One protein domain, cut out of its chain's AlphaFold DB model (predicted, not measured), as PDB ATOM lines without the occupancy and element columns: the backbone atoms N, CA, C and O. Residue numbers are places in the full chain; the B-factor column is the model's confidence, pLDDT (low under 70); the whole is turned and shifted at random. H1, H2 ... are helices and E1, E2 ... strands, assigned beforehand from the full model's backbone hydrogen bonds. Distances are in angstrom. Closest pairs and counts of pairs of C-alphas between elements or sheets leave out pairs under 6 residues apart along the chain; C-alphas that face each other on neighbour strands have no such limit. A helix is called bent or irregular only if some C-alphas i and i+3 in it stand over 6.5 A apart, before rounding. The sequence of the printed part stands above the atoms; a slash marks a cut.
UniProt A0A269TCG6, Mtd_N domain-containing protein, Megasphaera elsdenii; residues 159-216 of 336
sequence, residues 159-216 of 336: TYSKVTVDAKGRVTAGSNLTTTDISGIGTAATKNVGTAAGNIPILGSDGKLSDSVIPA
ATOM      1  N   THR A 159     -19.212 -25.472   6.299       94.94
ATOM      2  CA  THR A 159     -20.201 -26.347   6.926       94.94
ATOM      3  C   THR A 159     -21.268 -26.711   5.905       94.94
ATOM      4  O   THR A 159     -21.947 -25.844   5.359       94.94
ATOM      5  N   TYR A 160     -21.396 -28.005   5.660       91.00
ATOM      6  CA  TYR A 160     -22.495 -28.629   4.933       91.00
ATOM      7  C   TYR A 160     -23.551 -29.083   5.944       91.00
ATOM      8  O   TYR A 160     -23.393 -28.868   7.144       91.00
ATOM      9  N   SER A 161     -24.612 -29.754   5.490       86.94
ATOM     10  CA  SER A 161     -25.751 -30.111   6.347       86.94
ATOM     11  C   SER A 161     -25.340 -30.781   7.664       86.94
ATOM     12  O   SER A 161     -25.955 -30.515   8.690       86.94
ATOM     13  N   LYS A 162     -24.290 -31.620   7.661       91.62
ATOM     14  CA  LYS A 162     -23.834 -32.345   8.863       91.62
ATOM     15  C   LYS A 162     -22.340 -32.463   9.075       91.62
ATOM     16  O   LYS A 162     -21.920 -33.046  10.070       91.62
ATOM     17  N   VAL A 163     -21.546 -31.936   8.159       95.94
ATOM     18  CA  VAL A 163     -20.093 -32.037   8.226       95.94
ATOM     19  C   VAL A 163     -19.492 -30.677   7.963       95.94
ATOM     20  O   VAL A 163     -19.929 -29.954   7.068       95.94
ATOM     21  N   THR A 164     -18.474 -30.336   8.735       96.75
ATOM     22  CA  THR A 164     -17.607 -29.204   8.440       96.75
ATOM     23  C   THR A 164     -16.321 -29.750   7.868       96.75
ATOM     24  O   THR A 164     -15.740 -30.673   8.442       96.75
ATOM     25  N   VAL A 165     -15.889 -29.186   6.746       97.88
ATOM     26  CA  VAL A 165     -14.620 -29.544   6.116       97.88
ATOM     27  C   VAL A 165     -13.663 -28.364   6.106       97.88
ATOM     28  O   VAL A 165     -14.075 -27.215   5.915       97.88
ATOM     29  N   ASP A 166     -12.378 -28.647   6.305       96.69
ATOM     30  CA  ASP A 166     -11.317 -27.653   6.156       96.69
ATOM     31  C   ASP A 166     -10.942 -27.419   4.681       96.69
ATOM     32  O   ASP A 166     -11.461 -28.060   3.768       96.69
ATOM     33  N   ALA A 167     -10.007 -26.499   4.430       96.44
ATOM     34  CA  ALA A 167      -9.511 -26.200   3.080       96.44
ATOM     35  C   ALA A 167      -8.768 -27.367   2.406       96.44
ATOM     36  O   ALA A 167      -8.516 -27.315   1.205       96.44
ATOM     37  N   LYS A 168      -8.416 -28.414   3.163       95.69
ATOM     38  CA  LYS A 168      -7.836 -29.650   2.630       95.69
ATOM     39  C   LYS A 168      -8.913 -30.701   2.331       95.69
ATOM     40  O   LYS A 168      -8.586 -31.767   1.825       95.69
ATOM     41  N   GLY A 169     -10.184 -30.409   2.623       95.31
ATOM     42  CA  GLY A 169     -11.317 -31.309   2.422       95.31
ATOM     43  C   GLY A 169     -11.486 -32.363   3.514       95.31
ATOM     44  O   GLY A 169     -12.255 -33.305   3.332       95.31
ATOM     45  N   ARG A 170     -10.786 -32.238   4.647       95.56
ATOM     46  CA  ARG A 170     -10.934 -33.162   5.777       95.56
ATOM     47  C   ARG A 170     -12.146 -32.773   6.601       95.56
ATOM     48  O   ARG A 170     -12.335 -31.591   6.868       95.56
ATOM     49  N   VAL A 171     -12.904 -33.756   7.080       96.69
ATOM     50  CA  VAL A 171     -13.983 -33.513   8.044       96.69
ATOM     51  C   VAL A 171     -13.375 -33.132   9.394       96.69
ATOM     52  O   VAL A 171     -12.646 -33.919   9.994       96.69
ATOM     53  N   THR A 172     -13.663 -31.922   9.867       96.69
ATOM     54  CA  THR A 172     -13.185 -31.391  11.155       96.69
ATOM     55  C   THR A 172     -14.266 -31.352  12.228       96.69
ATOM     56  O   THR A 172     -13.949 -31.218  13.404       96.69
ATOM     57  N   ALA A 173     -15.536 -31.469  11.841       96.50
ATOM     58  CA  ALA A 173     -16.660 -31.640  12.751       96.50
ATOM     59  C   ALA A 173     -17.787 -32.398  12.045       96.50
ATOM     60  O   ALA A 173     -17.954 -32.278  10.829       96.50
ATOM     61  N   GLY A 174     -18.562 -33.162  12.813       95.00
ATOM     62  CA  GLY A 174     -19.699 -33.923  12.316       95.00
ATOM     63  C   GLY A 174     -20.819 -33.985  13.345       95.00
ATOM     64  O   GLY A 174     -20.589 -33.837  14.545       95.00
ATOM     65  N   SER A 175     -22.047 -34.191  12.890       93.50
ATOM     66  CA  SER A 175     -23.193 -34.467  13.760       93.50
ATOM     67  C   SER A 175     -24.106 -35.497  13.118       93.50
ATOM     68  O   SER A 175     -24.191 -35.579  11.892       93.50
ATOM     69  N   ASN A 176     -24.817 -36.269  13.940       90.50
ATOM     70  CA  ASN A 176     -25.814 -37.205  13.438       90.50
ATOM     71  C   ASN A 176     -26.941 -36.443  12.732       90.50
ATOM     72  O   ASN A 176     -27.338 -35.354  13.157       90.50
ATOM     73  N   LEU A 177     -27.455 -37.033  11.655       87.06
ATOM     74  CA  LEU A 177     -28.623 -36.513  10.960       87.06
ATOM     75  C   LEU A 177     -29.858 -36.672  11.854       87.06
ATOM     76  O   LEU A 177     -30.084 -37.734  12.432       87.06
ATOM     77  N   THR A 178     -30.654 -35.618  11.952       81.94
ATOM     78  CA  THR A 178     -31.936 -35.594  12.657       81.94
ATOM     79  C   THR A 178     -33.053 -35.253  11.679       81.94
ATOM     80  O   THR A 178     -32.816 -34.745  10.584       81.94
ATOM     81  N   THR A 179     -34.296 -35.507  12.076       72.00
ATOM     82  CA  THR A 179     -35.476 -35.182  11.265       72.00
ATOM     83  C   THR A 179     -35.613 -33.683  10.980       72.00
ATOM     84  O   THR A 179     -36.159 -33.317   9.946       72.00
ATOM     85  N   THR A 180     -35.072 -32.816  11.842       75.12
ATOM     86  CA  THR A 180     -35.072 -31.352  11.668       75.12
ATOM     87  C   THR A 180     -34.169 -30.883  10.524       75.12
ATOM     88  O   THR A 180     -34.368 -29.801   9.978       75.12
ATOM     89  N   ASP A 181     -33.183 -31.690  10.134       79.00
ATOM     90  CA  ASP A 181     -32.207 -31.327   9.099       79.00
ATOM     91  C   ASP A 181     -32.727 -31.527   7.679       79.00
ATOM     92  O   ASP A 181     -32.115 -31.074   6.712       79.00
ATOM     93  N   ILE A 182     -33.860 -32.215   7.553       76.81
ATOM     94  CA  ILE A 182     -34.548 -32.442   6.295       76.81
ATOM     95  C   ILE A 182     -35.666 -31.398   6.216       76.81
ATOM     96  O   ILE A 182     -36.791 -31.617   6.662       76.81
ATOM     97  N   SER A 183     -35.341 -30.209   5.709       72.00
ATOM     98  CA  SER A 183     -36.312 -29.130   5.518       72.00
ATOM     99  C   SER A 183     -37.159 -29.358   4.256       72.00
ATOM    100  O   SER A 183     -36.718 -29.970   3.288       72.00
ATOM    101  N   GLY A 184     -38.408 -28.882   4.263       73.31
ATOM    102  CA  GLY A 184     -39.280 -28.885   3.075       73.31
ATOM    103  C   GLY A 184     -40.121 -30.148   2.836       73.31
ATOM    104  O   GLY A 184     -40.914 -30.158   1.904       73.31
ATOM    105  N   ILE A 185     -40.025 -31.174   3.687       70.44
ATOM    106  CA  ILE A 185     -40.828 -32.413   3.570       70.44
ATOM    107  C   ILE A 185     -42.173 -32.373   4.327       70.44
ATOM    108  O   ILE A 185     -42.974 -33.300   4.226       70.44
ATOM    109  N   GLY A 186     -42.467 -31.280   5.044       70.56
ATOM    110  CA  GLY A 186     -43.717 -31.098   5.795       70.56
ATOM    111  C   GLY A 186     -43.833 -31.990   7.042       70.56
ATOM    112  O   GLY A 186     -43.049 -32.912   7.258       70.56
ATOM    113  N   THR A 187     -44.822 -31.724   7.900       67.06
ATOM    114  CA  THR A 187     -45.029 -32.481   9.155       67.06
ATOM    115  C   THR A 187     -45.463 -33.932   8.915       67.06
ATOM    116  O   THR A 187     -45.144 -34.809   9.721       67.06
ATOM    117  N   ALA A 188     -46.126 -34.207   7.786       69.69
ATOM    118  CA  ALA A 188     -46.588 -35.542   7.400       69.69
ATOM    119  C   ALA A 188     -45.440 -36.529   7.125       69.69
ATOM    120  O   ALA A 188     -45.592 -37.714   7.401       69.69
ATOM    121  N   ALA A 189     -44.272 -36.061   6.670       75.06
ATOM    122  CA  ALA A 189     -43.135 -36.932   6.357       75.06
ATOM    123  C   ALA A 189     -42.506 -37.619   7.585       75.06
ATOM    124  O   ALA A 189     -41.697 -38.529   7.436       75.06
ATOM    125  N   THR A 190     -42.885 -37.213   8.801       75.56
ATOM    126  CA  THR A 190     -42.485 -37.898  10.044       75.56
ATOM    127  C   THR A 190     -43.371 -39.099  10.390       75.56
ATOM    128  O   THR A 190     -43.121 -39.786  11.381       75.56
ATOM    129  N   LYS A 191     -44.430 -39.345   9.612       83.81
ATOM    130  CA  LYS A 191     -45.397 -40.422   9.828       83.81
ATOM    131  C   LYS A 191     -45.317 -41.439   8.696       83.81
ATOM    132  O   LYS A 191     -45.055 -41.092   7.548       83.81
ATOM    133  N   ASN A 192     -45.583 -42.698   9.025       88.31
ATOM    134  CA  ASN A 192     -45.731 -43.739   8.015       88.31
ATOM    135  C   ASN A 192     -47.034 -43.527   7.240       88.31
ATOM    136  O   ASN A 192     -48.025 -43.054   7.797       88.31
ATOM    137  N   VAL A 193     -47.051 -43.920   5.971       89.81
ATOM    138  CA  VAL A 193     -48.282 -43.987   5.175       89.81
ATOM    139  C   VAL A 193     -48.991 -45.332   5.367       89.81
ATOM    140  O   VAL A 193     -48.367 -46.325   5.747       89.81
ATOM    141  N   GLY A 194     -50.302 -45.381   5.132       89.62
ATOM    142  CA  GLY A 194     -51.107 -46.610   5.183       89.62
ATOM    143  C   GLY A 194     -52.280 -46.537   6.161       89.62
ATOM    144  O   GLY A 194     -52.659 -45.458   6.604       89.62
ATOM    145  N   THR A 195     -52.866 -47.693   6.481       89.06
ATOM    146  CA  THR A 195     -54.128 -47.804   7.242       89.06
ATOM    147  C   THR A 195     -53.952 -48.178   8.719       89.06
ATOM    148  O   THR A 195     -54.938 -48.297   9.441       89.06
ATOM    149  N   ALA A 196     -52.715 -48.366   9.193       88.75
ATOM    150  CA  ALA A 196     -52.442 -48.648  10.602       88.75
ATOM    151  C   ALA A 196     -52.675 -47.414  11.493       88.75
ATOM    152  O   ALA A 196     -52.574 -46.270  11.044       88.75
ATOM    153  N   ALA A 197     -52.943 -47.641  12.781       88.12
ATOM    154  CA  ALA A 197     -53.139 -46.560  13.744       88.12
ATOM    155  C   ALA A 197     -51.919 -45.620  13.791       88.12
ATOM    156  O   ALA A 197     -50.789 -46.056  14.000       88.12
ATOM    157  N   GLY A 198     -52.162 -44.318  13.613       86.44
ATOM    158  CA  GLY A 198     -51.121 -43.284  13.607       86.44
ATOM    159  C   GLY A 198     -50.447 -43.034  12.250       86.44
ATOM    160  O   GLY A 198     -49.631 -42.112  12.167       86.44
ATOM    161  N   ASN A 199     -50.791 -43.799  11.207       91.31
ATOM    162  CA  ASN A 199     -50.326 -43.562   9.840       91.31
ATOM    163  C   ASN A 199     -51.179 -42.506   9.118       91.31
ATOM    164  O   ASN A 199     -52.318 -42.240   9.496       91.31
ATOM    165  N   ILE A 200     -50.621 -41.923   8.054       90.06
ATOM    166  CA  ILE A 200     -51.327 -41.032   7.129       90.06
ATOM    167  C   ILE A 200     -51.946 -41.872   6.000       90.06
ATOM    168  O   ILE A 200     -51.207 -42.527   5.254       90.06
ATOM    169  N   PRO A 201     -53.278 -41.864   5.831       91.62
ATOM    170  CA  PRO A 201     -53.920 -42.527   4.704       91.62
ATOM    171  C   PRO A 201     -53.541 -41.893   3.358       91.62
ATOM    172  O   PRO A 201     -53.415 -40.673   3.251       91.62
ATOM    173  N   ILE A 202     -53.398 -42.721   2.320       89.69
ATOM    174  CA  ILE A 202     -53.163 -42.267   0.941       89.69
ATOM    175  C   ILE A 202     -54.500 -42.260   0.194       89.69
ATOM    176  O   ILE A 202     -55.322 -43.158   0.387       89.69
ATOM    177  N   LEU A 203     -54.707 -41.255  -0.657       91.75
ATOM    178  CA  LEU A 203     -55.858 -41.201  -1.555       91.75
ATOM    179  C   LEU A 203     -55.754 -42.276  -2.647       91.75
ATOM    180  O   LEU A 203     -54.674 -42.548  -3.170       91.75
ATOM    181  N   GLY A 204     -56.891 -42.865  -3.007       87.31
ATOM    182  CA  GLY A 204     -57.035 -43.708  -4.182       87.31
ATOM    183  C   GLY A 204     -56.836 -42.924  -5.481       87.31
ATOM    184  O   GLY A 204     -56.685 -41.700  -5.495       87.31
ATOM    185  N   SER A 205     -56.864 -43.639  -6.604       91.75
ATOM    186  CA  SER A 205     -56.736 -43.054  -7.948       91.75
ATOM    187  C   SER A 205     -57.843 -42.056  -8.304       91.75
ATOM    188  O   SER A 205     -57.692 -41.280  -9.239       91.75
ATOM    189  N   ASP A 206     -58.953 -42.080  -7.570       85.69
ATOM    190  CA  ASP A 206     -60.086 -41.160  -7.677       85.69
ATOM    191  C   ASP A 206     -59.959 -39.926  -6.760       85.69
ATOM    192  O   ASP A 206     -60.865 -39.094  -6.707       85.69
ATOM    193  N   GLY A 207     -58.844 -39.798  -6.031       89.62
ATOM    194  CA  GLY A 207     -58.595 -38.692  -5.108       89.62
ATOM    195  C   GLY A 207     -59.373 -38.788  -3.794       89.62
ATOM    196  O   GLY A 207     -59.464 -37.789  -3.080       89.62
ATOM    197  N   LYS A 208     -59.933 -39.955  -3.455       87.06
ATOM    198  CA  LYS A 208     -60.690 -40.177  -2.214       87.06
ATOM    199  C   LYS A 208     -59.974 -41.134  -1.272       87.06
ATOM    200  O   LYS A 208     -59.062 -41.855  -1.658       87.06
ATOM    201  N   LEU A 209     -60.377 -41.134  -0.009       89.56
ATOM    202  CA  LEU A 209     -59.942 -42.154   0.941       89.56
ATOM    203  C   LEU A 209     -60.683 -43.469   0.665       89.56
ATOM    204  O   LEU A 209     -61.862 -43.442   0.329       89.56
ATOM    205  N   SER A 210     -59.992 -44.600   0.820       87.06
ATOM    206  CA  SER A 210     -60.596 -45.937   0.714       87.06
ATOM    207  C   SER A 210     -61.672 -46.150   1.787       87.06
ATOM    208  O   SER A 210     -61.476 -45.744   2.936       87.06
ATOM    209  N   ASP A 211     -62.735 -46.889   1.458       78.69
ATOM    210  CA  ASP A 211     -63.803 -47.314   2.388       78.69
ATOM    211  C   ASP A 211     -63.277 -48.166   3.560       78.69
ATOM    212  O   ASP A 211     -63.920 -48.339   4.591       78.69
ATOM    213  N   SER A 212     -62.063 -48.707   3.433       81.88
ATOM    214  CA  SER A 212     -61.367 -49.379   4.535       81.88
ATOM    215  C   SER A 212     -60.817 -48.412   5.595       81.88
ATOM    216  O   SER A 212     -60.440 -48.849   6.678       81.88
ATOM    217  N   VAL A 213     -60.677 -47.122   5.262       88.44
ATOM    218  CA  VAL A 213     -60.156 -46.054   6.138       88.44
ATOM    219  C   VAL A 213     -61.294 -45.225   6.715       88.44
ATOM    220  O   VAL A 213     -61.266 -44.886   7.897       88.44
ATOM    221  N   ILE A 214     -62.284 -44.893   5.888       81.81
ATOM    222  CA  ILE A 214     -63.522 -44.259   6.334       81.81
ATOM    223  C   ILE A 214     -64.590 -45.352   6.350       81.81
ATOM    224  O   ILE A 214     -64.953 -45.814   5.273       81.81
ATOM    225  N   PRO A 215     -65.115 -45.764   7.521       73.25
ATOM    226  CA  PRO A 215     -66.248 -46.680   7.566       73.25
ATOM    227  C   PRO A 215     -67.378 -46.121   6.705       73.25
ATOM    228  O   PRO A 215     -67.656 -44.924   6.795       73.25
ATOM    229  N   ALA A 216     -68.029 -46.965   5.905       65.06
ATOM    230  CA  ALA A 216     -69.204 -46.567   5.146       65.06
ATOM    231  C   ALA A 216     -70.254 -45.976   6.104       65.06
ATOM    232  O   ALA A 216     -70.971 -46.695   6.798       65.06
TER     233      ALA A 216
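This is residues 159 to 216 of the 336 residues of the protein "Mtd_N domain-containing protein" of Megasphaera elsdenii (UniProt A0A269TCG6). With little regular structure, this is a long winding strand of chain: a small two-stranded hairpin, E1 and E2, at one end, then mostly loop, with one short helix, H1, on the way. The printed part has 58 residues, with named elements in the order E1, E2, H1; the class is mixed, with 11 residues in named elements. It is extended, with a radius of gyration of the C-alphas of 19.6 A, and a rod spanning 63 by 22 by 13 A.

E1 is residues 163 to 165, from C-alpha 163 at (-20.093, -32.037, 8.226). E2 is residues 171 to 174, 7.1 A long. H1 is residues 187 to 190, ending with C-alpha 190 at (-42.485, -37.898, 10.044); it is neither bent nor irregular, but only just: C-alphas 187 and 190 are 6.1 A apart.

E1 and E2 form an antiparallel hairpin at 163 degrees, with N 164 and O 173 within hydrogen-bond range at 2.9 A. E1 and H1 are apart. H1 is too short for an O i to N i+4 pair; its one O i to N i+3 pair is within range.

The C-alphas of Lys 168 and Ala 216, the two farthest apart, are 63.7 A apart. The printed part has no cut. The link from E2 to H1 is long, and residues 191 to 216 hold no named element. Confidence is under 70 at residues 187 to 188 and 216.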